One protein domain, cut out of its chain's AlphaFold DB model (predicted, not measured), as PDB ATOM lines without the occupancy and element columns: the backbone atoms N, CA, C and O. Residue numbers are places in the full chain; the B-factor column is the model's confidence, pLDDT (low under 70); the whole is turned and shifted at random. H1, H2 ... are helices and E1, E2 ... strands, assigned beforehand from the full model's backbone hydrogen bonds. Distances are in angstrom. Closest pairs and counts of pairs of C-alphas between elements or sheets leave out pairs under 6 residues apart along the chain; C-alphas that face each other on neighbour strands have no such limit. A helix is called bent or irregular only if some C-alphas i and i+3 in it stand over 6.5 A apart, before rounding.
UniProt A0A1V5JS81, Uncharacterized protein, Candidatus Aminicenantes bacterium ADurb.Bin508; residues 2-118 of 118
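What this domain is: This is residues 2 to 118 of the 118 residues of an uncharacterized protein of Candidatus Aminicenantes bacterium ADurb.Bin508 (UniProt A0A1V5JS81). A strongly twisted sheet of four strands has H2 and H3 side by side over one face and the first part of H1, residues 2 to 11, across the other face at the E2 side. H4 packs on H3 away from the sheet, and residues 19 to 26, of which residue 19 belongs to H1, stick out from the body. The printed part has 117 residues with four named helices and four named strands, in the order H1 E1 H2 E2 E3 H3 E4 H4; the sheet runs E2 E3 E1 E4, all antiparallel, and the class is mixed, helices and strands. The whole is compact, with a radius of gyration of the C-alphas of 14.3 A and spans of 45 by 37 by 26 A.

Where its parts are: Begin with the sheet: E2 is residues 56 to 59, E3 residues 66 to 71 (16.2 A long), E1 residues 31 to 36 (16.8 A) and E4 residues 92 to 96. Find C-alpha 2 at (80.405, 85.866, 142.017); from there H1, residues 2 to 19, runs 26.4 A to C-alpha 19 at (65.611, 101.317, 157.563). H2 is residues 41 to 51, 16.4 A, and H3 residues 73 to 86, 18.9 A; H3 is irregular, with C-alphas 74 and 77 7.9 A apart. H4, residues 107 to 116, ends at C-alpha 116 at (93.132, 117.703, 148.746).

How they stand to each other: Look first at the hairpin E2 and E3, where N 57 and O 68 are 2.8 A apart, within hydrogen-bond range. E3 and E1 have N 33 and O 69 at 2.8 A, and E1 and E4 have N 34 and O 93 at 2.9 A, both within range. With H1 on one face and H2 and H3 on the opposite face, these are three layers, helices on both faces of a sheet. E1, H2, E2 and E3, H3, E4 are split strand-helix-strand units, two strands running the same way with another strand between them, each with a right-handed crossover. H1 runs across the strands at a height over the sheet of 10.4 A; the closest C-alphas of H1 and E2, Asp 4 and Tyr 57, are 4.3 A apart. H2 and H3 touch, closest at the C-alphas of Ala 46 and Met 85, 6.0 A, at a shallow tilt of 21 degrees, opposite ways; H3 touches with residues 82 to 86 alone. H4 is not on the sheet but touches H3, closest at the C-alphas of Pro 73 and Leu 111, 6.9 A. In H1 and H4 every O i to N i+4 pair is within hydrogen-bond range; in H2 6 of 7 are, in H3 8 of 10.

The domain as a whole: The two C-alphas farthest apart, Gly 24 and Glu 41, are 45.0 A apart. The printed part has no cut, and the link H1 to E1 is long, with 11 residues. The mean pLDDT of the printed part is 78.0; look for values under 70 at, among others, residues 21 to 27 and 111 to 118.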
ATOM      1  N   GLU A   2      80.499  86.183 140.567       59.56
ATOM      2  CA  GLU A   2      80.405  85.866 142.017       59.56
ATOM      3  C   GLU A   2      80.719  87.064 142.943       59.56
ATOM      4  O   GLU A   2      80.101  87.249 143.989       59.56
ATOM      5  N   ARG A   3      81.644  87.941 142.526       64.56
ATOM      6  CA  ARG A   3      82.015  89.155 143.276       64.56
ATOM      7  C   ARG A   3      80.921  90.232 143.266       64.56
ATOM      8  O   ARG A   3      80.745  90.931 144.260       64.56
ATOM      9  N   ASP A   4      80.187  90.327 142.161       69.19
ATOM     10  CA  ASP A   4      79.168  91.355 141.928       69.19
ATOM     11  C   ASP A   4      77.902  91.031 142.735       69.19
ATOM     12  O   ASP A   4      77.295  91.910 143.347       69.19
ATOM     13  N   GLU A   5      77.534  89.747 142.776       72.38
ATOM     14  CA  GLU A   5      76.370  89.233 143.502       72.38
ATOM     15  C   GLU A   5      76.543  89.366 145.023       72.38
ATOM     16  O   GLU A   5      75.656  89.876 145.709       72.38
ATOM     17  N   ASN A   6      77.732  89.034 145.537       79.25
ATOM     18  CA  ASN A   6      78.071  89.197 146.952       79.25
ATOM     19  C   ASN A   6      78.014  90.675 147.396       79.25
ATOM     20  O   ASN A   6      77.471  91.018 148.453       79.25
ATOM     21  N   TYR A   7      78.520  91.591 146.564       80.75
ATOM     22  CA  TYR A   7      78.490  93.010 146.912       80.75
ATOM     23  C   TYR A   7      77.078  93.606 146.834       80.75
ATOM     24  O   TYR A   7      76.714  94.429 147.677       80.75
ATOM     25  N   ARG A   8      76.239  93.145 145.898       82.06
ATOM     26  CA  ARG A   8      74.818  93.516 145.853       82.06
ATOM     27  C   ARG A   8      74.087  93.105 147.135       82.06
ATOM     28  O   ARG A   8      73.382  93.932 147.707       82.06
ATOM     29  N   GLU A   9      74.287  91.879 147.624       83.94
ATOM     30  CA  GLU A   9      73.693  91.429 148.895       83.94
ATOM     31  C   GLU A   9      74.160  92.298 150.075       83.94
ATOM     32  O   GLU A   9      73.368  92.661 150.947       83.94
ATOM     33  N   THR A  10      75.435  92.700 150.069       85.00
ATOM     34  CA  THR A  10      75.990  93.614 151.078       85.00
ATOM     35  C   THR A  10      75.267  94.965 151.065       85.00
ATOM     36  O   THR A  10      74.861  95.453 152.118       85.00
ATOM     37  N   VAL A  11      75.049  95.554 149.885       83.88
ATOM     38  CA  VAL A  11      74.329  96.830 149.733       83.88
ATOM     39  C   VAL A  11      72.878  96.726 150.213       83.88
ATOM     40  O   VAL A  11      72.402  97.622 150.909       83.88
ATOM     41  N   GLU A  12      72.174  95.642 149.885       84.88
ATOM     42  CA  GLU A  12      70.790  95.428 150.332       84.88
ATOM     43  C   GLU A  12      70.693  95.252 151.851       84.88
ATOM     44  O   GLU A  12      69.810  95.825 152.493       84.88
ATOM     45  N   ARG A  13      71.647  94.532 152.452       85.31
ATOM     46  CA  ARG A  13      71.742  94.390 153.907       85.31
ATOM     47  C   ARG A  13      71.943  95.741 154.590       85.31
ATOM     48  O   ARG A  13      71.234  96.044 155.543       85.31
ATOM     49  N   GLU A  14      72.852  96.570 154.082       84.00
ATOM     50  CA  GLU A  14      73.099  97.910 154.627       84.00
ATOM     51  C   GLU A  14      71.865  98.823 154.535       84.00
ATOM     52  O   GLU A  14      71.593  99.574 155.472       84.00
ATOM     53  N   LYS A  15      71.116  98.772 153.421       82.94
ATOM     54  CA  LYS A  15      69.846  99.510 153.271       82.94
ATOM     55  C   LYS A  15      68.819  99.047 154.307       82.94
ATOM     56  O   LYS A  15      68.144  99.873 154.917       82.94
ATOM     57  N   LEU A  16      68.702  97.734 154.517       83.81
ATOM     58  CA  LEU A  16      67.781  97.161 155.498       83.81
ATOM     59  C   LEU A  16      68.151  97.578 156.927       83.81
ATOM     60  O   LEU A  16      67.271  97.946 157.701       83.81
ATOM     61  N   GLU A  17      69.434  97.550 157.280       82.75
ATOM     62  CA  GLU A  17      69.902  97.991 158.598       82.75
ATOM     63  C   GLU A  17      69.616  99.477 158.856       82.75
ATOM     64  O   GLU A  17      69.195  99.823 159.964       82.75
ATOM     65  N   ASP A  18      69.761 100.326 157.831       78.00
ATOM     66  CA  ASP A  18      69.426 101.753 157.906       78.00
ATOM     67  C   ASP A  18      67.925 101.969 158.157       78.00
ATOM     68  O   ASP A  18      67.536 102.686 159.079       78.00
ATOM     69  N   LEU A  19      67.070 101.266 157.403       79.31
ATOM     70  CA  LEU A  19      65.611 101.317 157.563       79.31
ATOM     71  C   LEU A  19      65.146 100.850 158.947       79.31
ATOM     72  O   LEU A  19      64.161 101.364 159.476       79.31
ATOM     73  N   LEU A  20      65.841  99.877 159.536       80.00
ATOM     74  CA  LEU A  20      65.531  99.349 160.866       80.00
ATOM     75  C   LEU A  20      66.030 100.254 162.008       80.00
ATOM     76  O   LEU A  20      65.799  99.933 163.174       80.00
ATOM     77  N   GLY A  21      66.705 101.369 161.704       66.81
ATOM     78  CA  GLY A  21      67.126 102.363 162.695       66.81
ATOM     79  C   GLY A  21      68.141 101.832 163.710       66.81
ATOM     80  O   GLY A  21      68.230 102.341 164.828       66.81
ATOM     81  N   ARG A  22      68.914 100.798 163.354       64.88
ATOM     82  CA  ARG A  22      69.859 100.107 164.253       64.88
ATOM     83  C   ARG A  22      71.213 100.829 164.408       64.88
ATOM     84  O   ARG A  22      72.213 100.234 164.802       64.88
ATOM     85  N   GLU A  23      71.246 102.125 164.115       57.44
ATOM     86  CA  GLU A  23      72.446 102.913 163.823       57.44
ATOM     87  C   GLU A  23      73.075 103.522 165.093       57.44
ATOM     88  O   GLU A  23      72.806 104.658 165.474       57.44
ATOM     89  N   GLY A  24      73.949 102.770 165.765       52.22
ATOM     90  CA  GLY A  24      74.726 103.250 166.919       52.22
ATOM     91  C   GLY A  24      76.050 103.964 166.586       52.22
ATOM     92  O   GLY A  24      76.790 104.320 167.502       52.22
ATOM     93  N   ARG A  25      76.414 104.150 165.308       54.25
ATOM     94  CA  ARG A  25      77.669 104.812 164.891       54.25
ATOM     95  C   ARG A  25      77.458 105.681 163.658       54.25
ATOM     96  O   ARG A  25      76.772 105.274 162.732       54.25
ATOM     97  N   ALA A  26      78.122 106.838 163.623       55.88
ATOM     98  CA  ALA A  26      78.187 107.679 162.431       55.88
ATOM     99  C   ALA A  26      78.765 106.872 161.254       55.88
ATOM    100  O   ALA A  26      79.937 106.481 161.279       55.88
ATOM    101  N   LYS A  27      77.933 106.587 160.245       64.94
ATOM    102  CA  LYS A  27      78.339 105.849 159.046       64.94
ATOM    103  C   LYS A  27      79.465 106.578 158.323       64.94
ATOM    104  O   LYS A  27      79.411 107.789 158.104       64.94
ATOM    105  N   ARG A  28      80.482 105.817 157.910       72.19
ATOM    106  CA  ARG A  28      81.493 106.317 156.976       72.19
ATOM    107  C   ARG A  28      80.795 106.694 155.673       72.19
ATOM    108  O   ARG A  28      79.996 105.919 155.161       72.19
ATOM    109  N   PHE A  29      81.130 107.867 155.149       77.31
ATOM    110  CA  PHE A  29      80.584 108.365 153.894       77.31
ATOM    111  C   PHE A  29      80.904 107.397 152.749       77.31
ATOM    112  O   PHE A  29      82.078 107.152 152.478       77.31
ATOM    113  N   LYS A  30      79.881 106.843 152.096       85.38
ATOM    114  CA  LYS A  30      80.022 105.961 150.933       85.38
ATOM    115  C   LYS A  30      79.331 106.592 149.734       85.38
ATOM    116  O   LYS A  30      78.185 107.018 149.845       85.38
ATOM    117  N   ILE A  31      80.004 106.637 148.593       85.94
ATOM    118  CA  ILE A  31      79.450 107.144 147.335       85.94
ATOM    119  C   ILE A  31      79.245 105.963 146.418       85.94
ATOM    120  O   ILE A  31      80.146 105.145 146.276       85.94
ATOM    121  N   THR A  32      78.100 105.907 145.756       88.44
ATOM    122  CA  THR A  32      77.838 104.910 144.729       88.44
ATOM    123  C   THR A  32      77.487 105.597 143.423       88.44
ATOM    124  O   THR A  32      76.556 106.398 143.363       88.44
ATOM    125  N   LEU A  33      78.233 105.291 142.367       88.06
ATOM    126  CA  LEU A  33      77.955 105.756 141.014       88.06
ATOM    127  C   LEU A  33      77.248 104.660 140.257       88.06
ATOM    128  O   LEU A  33      77.832 103.606 140.060       88.06
ATOM    129  N   CYS A  34      76.021 104.926 139.831       88.44
ATOM    130  CA  CYS A  34      75.239 104.021 139.009       88.44
ATOM    131  C   CYS A  34      74.993 104.659 137.646       88.44
ATOM    132  O   CYS A  34      74.500 105.785 137.564       88.44
ATOM    133  N   PHE A  35      75.295 103.954 136.568       87.62
ATOM    134  CA  PHE A  35      75.035 104.426 135.212       87.62
ATOM    135  C   PHE A  35      74.555 103.281 134.333       87.62
ATOM    136  O   PHE A  35      74.903 102.123 134.554       87.62
ATOM    137  N   ARG A  36      73.728 103.603 133.345       84.56
ATOM    138  CA  ARG A  36      73.304 102.644 132.325       84.56
ATOM    139  C   ARG A  36      74.297 102.647 131.169       84.56
ATOM    140  O   ARG A  36      74.827 103.709 130.831       84.56
ATOM    141  N   GLU A  37      74.506 101.488 130.554       74.75
ATOM    142  CA  GLU A  37      75.214 101.419 129.279       74.75
ATOM    143  C   GLU A  37      74.460 102.269 128.237       74.75
ATOM    144  O   GLU A  37      73.230 102.220 128.150       74.75
ATOM    145  N   ASN A  38      75.183 103.106 127.496       66.56
ATOM    146  CA  ASN A  38      74.635 103.904 126.401       66.56
ATOM    147  C   ASN A  38      75.323 103.501 125.090       66.56
ATOM    148  O   ASN A  38      76.446 103.007 125.110       66.56
ATOM    149  N   LEU A  39      74.712 103.781 123.938       59.12
ATOM    150  CA  LEU A  39      75.221 103.431 122.599       59.12
ATOM    151  C   LEU A  39      76.489 104.209 122.170       59.12
ATOM    152  O   LEU A  39      76.843 104.235 120.996       59.12
ATOM    153  N   SER A  40      77.176 104.873 123.101       62.28
ATOM    154  CA  SER A  40      78.391 105.647 122.828       62.28
ATOM    155  C   SER A  40      79.650 104.811 123.074       62.28
ATOM    156  O   SER A  40      79.696 104.062 124.047       62.28
ATOM    157  N   GLU A  41      80.713 105.005 122.285       64.44
ATOM    158  CA  GLU A  41      82.028 104.353 122.489       64.44
ATOM    159  C   GLU A  41      82.599 104.541 123.908       64.44
ATOM    160  O   GLU A  41      83.310 103.680 124.426       64.44
ATOM    161  N   ASN A  42      82.247 105.642 124.581       70.19
ATOM    162  CA  ASN A  42      82.670 105.906 125.958       70.19
ATOM    163  C   ASN A  42      82.043 104.945 126.980       70.19
ATOM    164  O   ASN A  42      82.568 104.802 128.082       70.19
ATOM    165  N   SER A  43      80.952 104.264 126.621       72.50
ATOM    166  CA  SER A  43      80.231 103.351 127.507       72.50
ATOM    167  C   SER A  43      81.018 102.083 127.805       72.50
ATOM    168  O   SER A  43      81.199 101.752 128.973       72.50
ATOM    169  N   ALA A  44      81.588 101.438 126.786       79.19
ATOM    170  CA  ALA A  44      82.406 100.242 126.985       79.19
ATOM    171  C   ALA A  44      83.614 100.528 127.897       79.19
ATOM    172  O   ALA A  44      83.910  99.763 128.816       79.19
ATOM    173  N   ARG A  45      84.262 101.685 127.707       81.94
ATOM    174  CA  ARG A  45      85.393 102.130 128.539       81.94
ATOM    175  C   ARG A  45      84.980 102.429 129.978       81.94
ATOM    176  O   ARG A  45      85.708 102.073 130.902       81.94
ATOM    177  N   ALA A  46      83.824 103.062 130.177       82.62
ATOM    178  CA  ALA A  46      83.295 103.340 131.508       82.62
ATOM    179  C   ALA A  46      82.936 102.049 132.258       82.62
ATOM    180  O   ALA A  46      83.242 101.927 133.441       82.62
ATOM    181  N   VAL A  47      82.344 101.065 131.573       84.62
ATOM    182  CA  VAL A  47      82.037  99.750 132.156       84.62
ATOM    183  C   VAL A  47      83.318  99.006 132.538       84.62
ATOM    184  O   VAL A  47      83.410  98.493 133.650       84.62
ATOM    185  N   GLU A  48      84.336  98.994 131.675       85.00
ATOM    186  CA  GLU A  48      85.622  98.356 131.984       85.00
ATOM    187  C   GLU A  48      86.316  99.026 133.184       85.00
ATOM    188  O   GLU A  48      86.834  98.348 134.073       85.00
ATOM    189  N   ALA A  49      86.295 100.363 133.250       84.06
ATOM    190  CA  ALA A  49      86.820 101.116 134.388       84.06
ATOM    191  C   ALA A  49      86.046 100.809 135.679       84.06
ATOM    192  O   ALA A  49      86.654 100.596 136.727       84.06
ATOM    193  N   ALA A  50      84.718 100.718 135.595       84.00
ATOM    194  CA  ALA A  50      83.864 100.370 136.720       84.00
ATOM    195  C   ALA A  50      84.155  98.955 137.250       84.00
ATOM    196  O   ALA A  50      84.305  98.778 138.454       84.00
ATOM    197  N   GLN A  51      84.313  97.966 136.366       85.38
ATOM    198  CA  GLN A  51      84.599  96.572 136.732       85.38
ATOM    199  C   GLN A  51      85.964  96.370 137.400       85.38
ATOM    200  O   GLN A  51      86.153  95.408 138.146       85.38
ATOM    201  N   ARG A  52      86.933  97.260 137.145       85.50
ATOM    202  CA  ARG A  52      88.239  97.220 137.819       85.50
ATOM    203  C   ARG A  52      88.149  97.584 139.301       85.50
ATOM    204  O   ARG A  52      89.048  97.223 140.061       85.50
ATOM    205  N   LEU A  53      87.092  98.281 139.715       84.56
ATOM    206  CA  LEU A  53      86.946  98.743 141.087       84.56
ATOM    207  C   LEU A  53      86.416  97.623 141.998       84.56
ATOM    208  O   LEU A  53      85.551  96.839 141.607       84.56
ATOM    209  N   PRO A  54      86.910  97.532 143.246       80.06
ATOM    210  CA  PRO A  54      86.676  96.376 144.119       80.06
ATOM    211  C   PRO A  54      85.221  96.212 144.581       80.06
ATOM    212  O   PRO A  54      84.850  95.148 145.068       80.06
ATOM    213  N   ARG A  55      84.413  97.265 144.457       86.94
ATOM    214  CA  ARG A  55      83.036  97.384 144.960       86.94
ATOM    215  C   ARG A  55      82.039  97.621 143.819       86.94
ATOM    216  O   ARG A  55      81.082  98.389 143.949       86.94
ATOM    217  N   TYR A  56      82.335  97.017 142.675       89.31
ATOM    218  CA  TYR A  56      81.462  96.990 141.515       89.31
ATOM    219  C   TYR A  56      80.339  95.968 141.706       89.31
ATOM    220  O   TYR A  56      80.556  94.875 142.224       89.31
ATOM    221  N   TYR A  57      79.137  96.339 141.284       87.75
ATOM    222  CA  TYR A  57      77.981  95.462 141.206       87.75
ATOM    223  C   TYR A  57      77.022  95.955 140.122       87.75
ATOM    224  O   TYR A  57      77.081  97.103 139.682       87.75
ATOM    225  N   THR A  58      76.111  95.092 139.689       87.75
ATOM    226  CA  THR A  58      75.060  95.458 138.734       87.75
ATOM    227  C   THR A  58      73.689  95.399 139.386       87.75
ATOM    228  O   THR A  58      73.401  94.486 140.161       87.75
ATOM    229  N   GLU A  59      72.831  96.357 139.053       82.94
ATOM    230  CA  GLU A  59      71.468  96.459 139.569       82.94
ATOM    231  C   GLU A  59      70.472  96.553 138.406       82.94
ATOM    232  O   GLU A  59      70.633  97.382 137.516       82.94
ATOM    233  N   GLY A  60      69.442  95.704 138.405       80.06
ATOM    234  CA  GLY A  60      68.465  95.601 137.313       80.06
ATOM    235  C   GLY A  60      68.706  94.409 136.383       80.06
ATOM    236  O   GLY A  60      69.620  93.615 136.595       80.06
ATOM    237  N   GLU A  61      67.856  94.274 135.364       73.12
ATOM    238  CA  GLU A  61      67.873  93.166 134.402       73.12
ATOM    239  C   GLU A  61      67.599  93.658 132.973       73.12
ATOM    240  O   GLU A  61      66.870  94.633 132.756       73.12
ATOM    241  N   GLY A  62      68.177  92.949 131.995       73.00
ATOM    242  CA  GLY A  62      67.957  93.180 130.568       73.00
ATOM    243  C   GLY A  62      68.342  94.591 130.142       73.00
ATOM    244  O   GLY A  62      69.453  95.051 130.401       73.00
ATOM    245  N   GLU A  63      67.409  95.301 129.510       67.50
ATOM    246  CA  GLU A  63      67.661  96.671 129.081       67.50
ATOM    247  C   GLU A  63      67.925  97.589 130.280       67.50
ATOM    248  O   GLU A  63      68.659  98.556 130.132       67.50
ATOM    249  N   TYR A  64      67.365  97.350 131.473       75.31
ATOM    250  CA  TYR A  64      67.458  98.236 132.653       75.31
ATOM    251  C   TYR A  64      68.667  97.962 133.555       75.31
ATOM    252  O   TYR A  64      68.638  98.303 134.736       75.31
ATOM    253  N   LEU A  65      69.728  97.366 133.010       82.69
ATOM    254  CA  LEU A  65      70.951  97.088 133.751       82.69
ATOM    255  C   LEU A  65      71.708  98.385 134.088       82.69
ATOM    256  O   LEU A  65      72.151  99.118 133.201       82.69
ATOM    257  N   TYR A  66      71.879  98.655 135.379       86.69
ATOM    258  CA  TYR A  66      72.752  99.702 135.896       86.69
ATOM    259  C   TYR A  66      74.067  99.095 136.370       86.69
ATOM    260  O   TYR A  66      74.091  98.142 137.148       86.69
ATOM    261  N   HIS A  67      75.166  99.698 135.941       88.69
ATOM    262  CA  HIS A  67      76.502  99.446 136.454       88.69
ATOM    263  C   HIS A  67      76.732 100.361 137.645       88.69
ATOM    264  O   HIS A  67      76.744 101.582 137.483       88.69
ATOM    265  N   CYS A  68      76.889  99.778 138.829       88.44
ATOM    266  CA  CYS A  68      77.062 100.504 140.073       88.44
ATOM    267  C   CYS A  68      78.448 100.249 140.667       88.44
ATOM    268  O   CYS A  68      78.918  99.117 140.748       88.44
ATOM    269  N   VAL A  69      79.108 101.304 141.128       90.69
ATOM    270  CA  VAL A  69      80.387 101.206 141.836       90.69
ATOM    271  C   VAL A  69      80.314 102.007 143.108       90.69
ATOM    272  O   VAL A  69      80.024 103.199 143.059       90.69
ATOM    273  N   SER A  70      80.609 101.367 144.238       89.19
ATOM    274  CA  SER A  70      80.718 102.067 145.516       89.19
ATOM    275  C   SER A  70      82.167 102.384 145.879       89.19
ATOM    276  O   SER A  70      83.054 101.557 145.715       89.19
ATOM    277  N   GLY A  71      82.420 103.552 146.450       86.75
ATOM    278  CA  GLY A  71      83.730 103.928 146.968       86.75
ATOM    279  C   GLY A  71      83.625 104.834 148.185       86.75
ATOM    280  O   GLY A  71      82.563 105.374 148.507       86.75
ATOM    281  N   TYR A  72      84.740 104.962 148.889       85.38
ATOM    282  CA  TYR A  72      84.900 105.854 150.036       85.38
ATOM    283  C   TYR A  72      85.688 107.107 149.615       85.38
ATOM    284  O   TYR A  72      86.237 107.135 148.517       85.38
ATOM    285  N   PRO A  73      85.803 108.147 150.466       81.12
ATOM    286  CA  PRO A  73      86.576 109.354 150.149       81.12
ATOM    287  C   PRO A  73      88.051 109.105 149.801       81.12
ATOM    288  O   PRO A  73      88.707 109.982 149.251       81.12
ATOM    289  N   GLU A  74      88.582 107.934 150.150       83.00
ATOM    290  CA  GLU A  74      89.928 107.480 149.785       83.00
ATOM    291  C   GLU A  74      90.023 107.085 148.301       83.00
ATOM    292  O   GLU A  74      91.065 107.279 147.692       83.00
ATOM    293  N   ASP A  75      88.918 106.615 147.714       84.75
ATOM    294  CA  ASP A  75      88.804 106.160 146.321       84.75
ATOM    295  C   ASP A  75      88.381 107.311 145.372       84.75
ATOM    296  O   ASP A  75      87.892 107.076 144.265       84.75
ATOM    297  N   VAL A  76      88.473 108.575 145.815       83.06
ATOM    298  CA  VAL A  76      87.865 109.728 145.120       83.06
ATOM    299  C   VAL A  76      88.437 109.958 143.720       83.06
ATOM    300  O   VAL A  76      87.685 110.323 142.819       83.06
ATOM    301  N   GLU A  77      89.733 109.717 143.522       83.94
ATOM    302  CA  GLU A  77      90.400 109.882 142.225       83.94
ATOM    303  C   GLU A  77      89.859 108.880 141.197       83.94
ATOM    304  O   GLU A  77      89.472 109.268 140.093       83.94
ATOM    305  N   ASP A  78      89.734 107.607 141.585       85.75
ATOM    306  CA  ASP A  78      89.186 106.551 140.730       85.75
ATOM    307  C   ASP A  78      87.711 106.804 140.398       85.75
ATOM    308  O   ASP A  78      87.275 106.695 139.247       85.75
ATOM    309  N   LEU A  79      86.934 107.198 141.409       85.25
ATOM    310  CA  LEU A  79      85.532 107.553 141.244       85.25
ATOM    311  C   LEU A  79      85.348 108.777 140.338       85.25
ATOM    312  O   LEU A  79      84.424 108.809 139.523       85.25
ATOM    313  N   HIS A  80      86.220 109.778 140.445       84.69
ATOM    314  CA  HIS A  80      86.182 110.947 139.580       84.69
ATOM    315  C   HIS A  80      86.599 110.625 138.147       84.69
ATOM    316  O   HIS A  80      85.971 111.121 137.211       84.69
ATOM    317  N   ALA A  81      87.615 109.784 137.951       85.38
ATOM    318  CA  ALA A  81      87.997 109.320 136.623       85.38
ATOM    319  C   ALA A  81      86.813 108.626 135.931       85.38
ATOM    320  O   ALA A  81      86.510 108.933 134.777       85.38
ATOM    321  N   LEU A  82      86.081 107.774 136.660       86.00
ATOM    322  CA  LEU A  82      84.839 107.174 136.176       86.00
ATOM    323  C   LEU A  82      83.766 108.240 135.905       86.00
ATOM    324  O   LEU A  82      83.146 108.228 134.841       86.00
ATOM    325  N   TRP A  83      83.583 109.201 136.818       84.19
ATOM    326  CA  TRP A  83      82.637 110.308 136.653       84.19
ATOM    327  C   TRP A  83      82.883 111.106 135.369       84.19
ATOM    328  O   TRP A  83      81.938 111.356 134.626       84.19
ATOM    329  N   GLN A  84      84.132 111.464 135.064       85.00
ATOM    330  CA  GLN A  84      84.483 112.215 133.856       85.00
ATOM    331  C   GLN A  84      84.082 111.482 132.568       85.00
ATOM    332  O   GLN A  84      83.732 112.131 131.582       85.00
ATOM    333  N   MET A  85      84.074 110.145 132.583       84.44
ATOM    334  CA  MET A  85      83.627 109.324 131.453       84.44
ATOM    335  C   MET A  85      82.098 109.281 131.341       84.44
ATOM    336  O   MET A  85      81.561 109.369 130.238       84.44
ATOM    337  N   ILE A  86      81.391 109.183 132.473       83.62
ATOM    338  CA  ILE A  86      79.927 109.026 132.499       83.62
ATOM    339  C   ILE A  86      79.164 110.350 132.604       83.62
ATOM    340  O   ILE A  86      77.947 110.352 132.455       83.62
ATOM    341  N   GLN A  87      79.818 111.490 132.849       80.38
ATOM    342  CA  GLN A  87      79.144 112.777 133.091       80.38
ATOM    343  C   GLN A  87      78.230 113.219 131.938       80.38
ATOM    344  O   GLN A  87      77.278 113.959 132.171       80.38
ATOM    345  N   GLY A  88      78.470 112.744 130.713       77.50
ATOM    346  CA  GLY A  88      77.615 113.001 129.550       77.50
ATOM    347  C   GLY A  88      76.391 112.084 129.436       77.50
ATOM    348  O   GLY A  88      75.566 112.290 128.556       77.50
ATOM    349  N   PHE A  89      76.252 111.068 130.292       81.81
ATOM    350  CA  PHE A  89      75.187 110.071 130.162       81.81
ATOM    351  C   PHE A  89      73.887 110.619 130.748       81.81
ATOM    352  O   PHE A  89      73.889 111.206 131.836       81.81
ATOM    353  N   GLU A  90      72.770 110.401 130.055       74.12
ATOM    354  CA  GLU A  90      71.449 110.835 130.526       74.12
ATOM    355  C   GLU A  90      70.995 110.032 131.756       74.12
ATOM    356  O   GLU A  90      70.468 110.592 132.712       74.12
ATOM    357  N   ASN A  91      71.293 108.730 131.788       80.25
ATOM    358  CA  ASN A  91      70.831 107.800 132.821       80.25
ATOM    359  C   ASN A  91      71.919 107.482 133.860       80.25
ATOM    360  O   ASN A  91      72.311 106.326 134.031       80.25
ATOM    361  N   LYS A  92      72.413 108.514 134.552       84.88
ATOM    362  CA  LYS A  92      73.379 108.381 135.658       84.88
ATOM    363  C   LYS A  92      72.781 108.815 136.993       84.88
ATOM    364  O   LYS A  92      72.026 109.782 137.068       84.88
ATOM    365  N   LYS A  93      73.157 108.121 138.062       83.94
ATOM    366  CA  LYS A  93      72.746 108.377 139.441       83.94
ATOM    367  C   LYS A  93      73.975 108.361 140.337       83.94
ATOM    368  O   LYS A  93      74.842 107.503 140.205       83.94
ATOM    369  N   VAL A  94      74.019 109.306 141.263       84.81
ATOM    370  CA  VAL A  94      75.012 109.336 142.334       84.81
ATOM    371  C   VAL A  94      74.252 109.163 143.639       84.81
ATOM    372  O   VAL A  94      73.361 109.957 143.955       84.81
ATOM    373  N   LEU A  95      74.571 108.091 144.352       85.31
ATOM    374  CA  LEU A  95      74.001 107.755 145.645       85.31
ATOM    375  C   LEU A  95      75.031 108.042 146.732       85.31
ATOM    376  O   LEU A  95      76.231 107.861 146.535       85.31
ATOM    377  N   VAL A  96      74.549 108.448 147.894       83.19
ATOM    378  CA  VAL A  96      75.339 108.598 149.109       83.19
ATOM    379  C   VAL A  96      74.737 107.681 150.154       83.19
ATOM    380  O   VAL A  96      73.539 107.739 150.413       83.19
ATOM    381  N   ASN A  97      75.555 106.802 150.725       82.31
ATOM    382  CA  ASN A  97      75.126 105.752 151.648       82.31
ATOM    383  C   ASN A  97      73.950 104.929 151.095       82.31
ATOM    384  O   ASN A  97      73.039 104.580 151.830       82.31
ATOM    385  N   ASN A  98      73.974 104.624 149.791       82.56
ATOM    386  CA  ASN A  98      72.915 103.922 149.054       82.56
ATOM    387  C   ASN A  98      71.617 104.729 148.816       82.56
ATOM    388  O   ASN A  98      70.678 104.186 148.233       82.56
ATOM    389  N   TYR A  99      71.567 106.019 149.177       81.50
ATOM    390  CA  TYR A  99      70.415 106.897 148.943       81.50
ATOM    391  C   TYR A  99      70.684 107.940 147.852       81.50
ATOM    392  O   TYR A  99      71.753 108.553 147.832       81.50
ATOM    393  N   PRO A 100      69.726 108.200 146.944       80.25
ATOM    394  CA  PRO A 100      69.860 109.283 145.978       80.25
ATOM    395  C   PRO A 100      69.747 110.633 146.694       80.25
ATOM    396  O   PRO A 100      68.753 110.901 147.365       80.25
ATOM    397  N   LEU A 101      70.749 111.499 146.527       72.25
ATOM    398  CA  LEU A 101      70.710 112.861 147.064       72.25
ATOM    399  C   LEU A 101      70.442 113.900 145.968       72.25
ATOM    400  O   LEU A 101      70.978 113.775 144.859       72.25
ATOM    401  N   PRO A 102      69.673 114.964 146.271       69.75
ATOM    402  CA  PRO A 102      69.602 116.133 145.405       69.75
ATOM    403  C   PRO A 102      70.992 116.782 145.293       69.75
ATOM    404  O   PRO A 102      71.752 116.810 146.259       69.75
ATOM    405  N   TYR A 103      71.338 117.291 144.106       68.94
ATOM    406  CA  TYR A 103      72.644 117.913 143.805       68.94
ATOM    407  C   TYR A 103      73.871 117.011 143.989       68.94
ATOM    408  O   TYR A 103      74.996 117.499 144.086       68.94
ATOM    409  N   SER A 104      73.693 115.694 143.958       70.12
ATOM    410  CA  SER A 104      74.785 114.726 144.078       70.12
ATOM    411  C   SER A 104      75.893 114.897 143.024       70.12
ATOM    412  O   SER A 104      77.041 114.547 143.273       70.12
ATOM    413  N   GLN A 105      75.593 115.535 141.887       68.81
ATOM    414  CA  GLN A 105      76.581 115.922 140.871       68.81
ATOM    415  C   GLN A 105      77.521 117.054 141.326       68.81
ATOM    416  O   GLN A 105      78.689 117.067 140.956       68.81
ATOM    417  N   ALA A 106      77.036 118.004 142.132       73.88
ATOM    418  CA  ALA A 106      77.851 119.101 142.663       73.88
ATOM    419  C   ALA A 106      78.739 118.650 143.837       73.88
ATOM    420  O   ALA A 106      79.700 119.328 144.203       73.88
ATOM    421  N   LEU A 107      78.432 117.483 144.409       73.25
ATOM    422  CA  LEU A 107      79.110 116.930 145.572       73.25
ATOM    423  C   LEU A 107      80.591 116.605 145.307       73.25
ATOM    424  O   LEU A 107      81.406 116.669 146.226       73.25
ATOM    425  N   TRP A 108      80.956 116.317 144.054       71.50
ATOM    426  CA  TRP A 108      82.342 116.049 143.662       71.50
ATOM    427  C   TRP A 108      83.295 117.154 144.079       71.50
ATOM    428  O   TRP A 108      84.353 116.865 144.629       71.50
ATOM    429  N   LEU A 109      82.903 118.415 143.884       68.38
ATOM    430  CA  LEU A 109      83.745 119.555 144.228       68.38
ATOM    431  C   LEU A 109      84.112 119.522 145.713       68.38
ATOM    432  O   LEU A 109      85.288 119.598 146.051       68.38
ATOM    433  N   LEU A 110      83.127 119.329 146.594       71.94
ATOM    434  CA  LEU A 110      83.359 119.257 148.038       71.94
ATOM    435  C   LEU A 110      84.306 118.112 148.413       71.94
ATOM    436  O   LEU A 110      85.200 118.301 149.235       71.94
ATOM    437  N   LEU A 111      84.148 116.946 147.788       69.06
ATOM    438  CA  LEU A 111      84.991 115.780 148.054       69.06
ATOM    439  C   LEU A 111      86.439 115.992 147.608       69.06
ATOM    440  O   LEU A 111      87.354 115.649 148.355       69.06
ATOM    441  N   PHE A 112      86.647 116.616 146.446       69.50
ATOM    442  CA  PHE A 112      87.976 117.009 145.981       69.50
ATOM    443  C   PHE A 112      88.668 117.945 146.962       69.50
ATOM    444  O   PHE A 112      89.838 117.746 147.275       69.50
ATOM    445  N   TRP A 113      87.952 118.946 147.477       68.25
ATOM    446  CA  TRP A 113      88.504 119.864 148.472       68.25
ATOM    447  C   TRP A 113      88.884 119.139 149.763       68.25
ATOM    448  O   TRP A 113      90.002 119.304 150.236       68.25
ATOM    449  N   VAL A 114      87.998 118.298 150.303       69.44
ATOM    450  CA  VAL A 114      88.272 117.544 151.538       69.44
ATOM    451  C   VAL A 114      89.463 116.599 151.372       69.44
ATOM    452  O   VAL A 114      90.300 116.527 152.266       69.44
ATOM    453  N   HIS A 115      89.572 115.900 150.240       65.75
ATOM    454  CA  HIS A 115      90.692 114.986 150.002       65.75
ATOM    455  C   HIS A 115      92.009 115.729 149.728       65.75
ATOM    456  O   HIS A 115      93.074 115.265 150.127       65.75
ATOM    457  N   ARG A 116      91.951 116.894 149.072       65.00
ATOM    458  CA  ARG A 116      93.132 117.703 148.746       65.00
ATOM    459  C   ARG A 116      93.751 118.395 149.964       65.00
ATOM    460  O   ARG A 116      94.945 118.676 149.931       65.00
ATOM    461  N   ILE A 117      92.979 118.694 151.013       64.56
ATOM    462  CA  ILE A 117      93.483 119.339 152.246       64.56
ATOM    463  C   ILE A 117      94.118 118.282 153.170       64.56
ATOM    464  O   ILE A 117      93.731 118.129 154.328       64.56
ATOM    465  N   ARG A 118      95.074 117.513 152.647       52.44
ATOM    466  CA  ARG A 118      95.844 116.535 153.419       52.44
ATOM    467  C   ARG A 118      97.266 117.014 153.664       52.44
ATOM    468  O   ARG A 118      97.854 117.605 152.733       52.44
TER     469      ARG A 118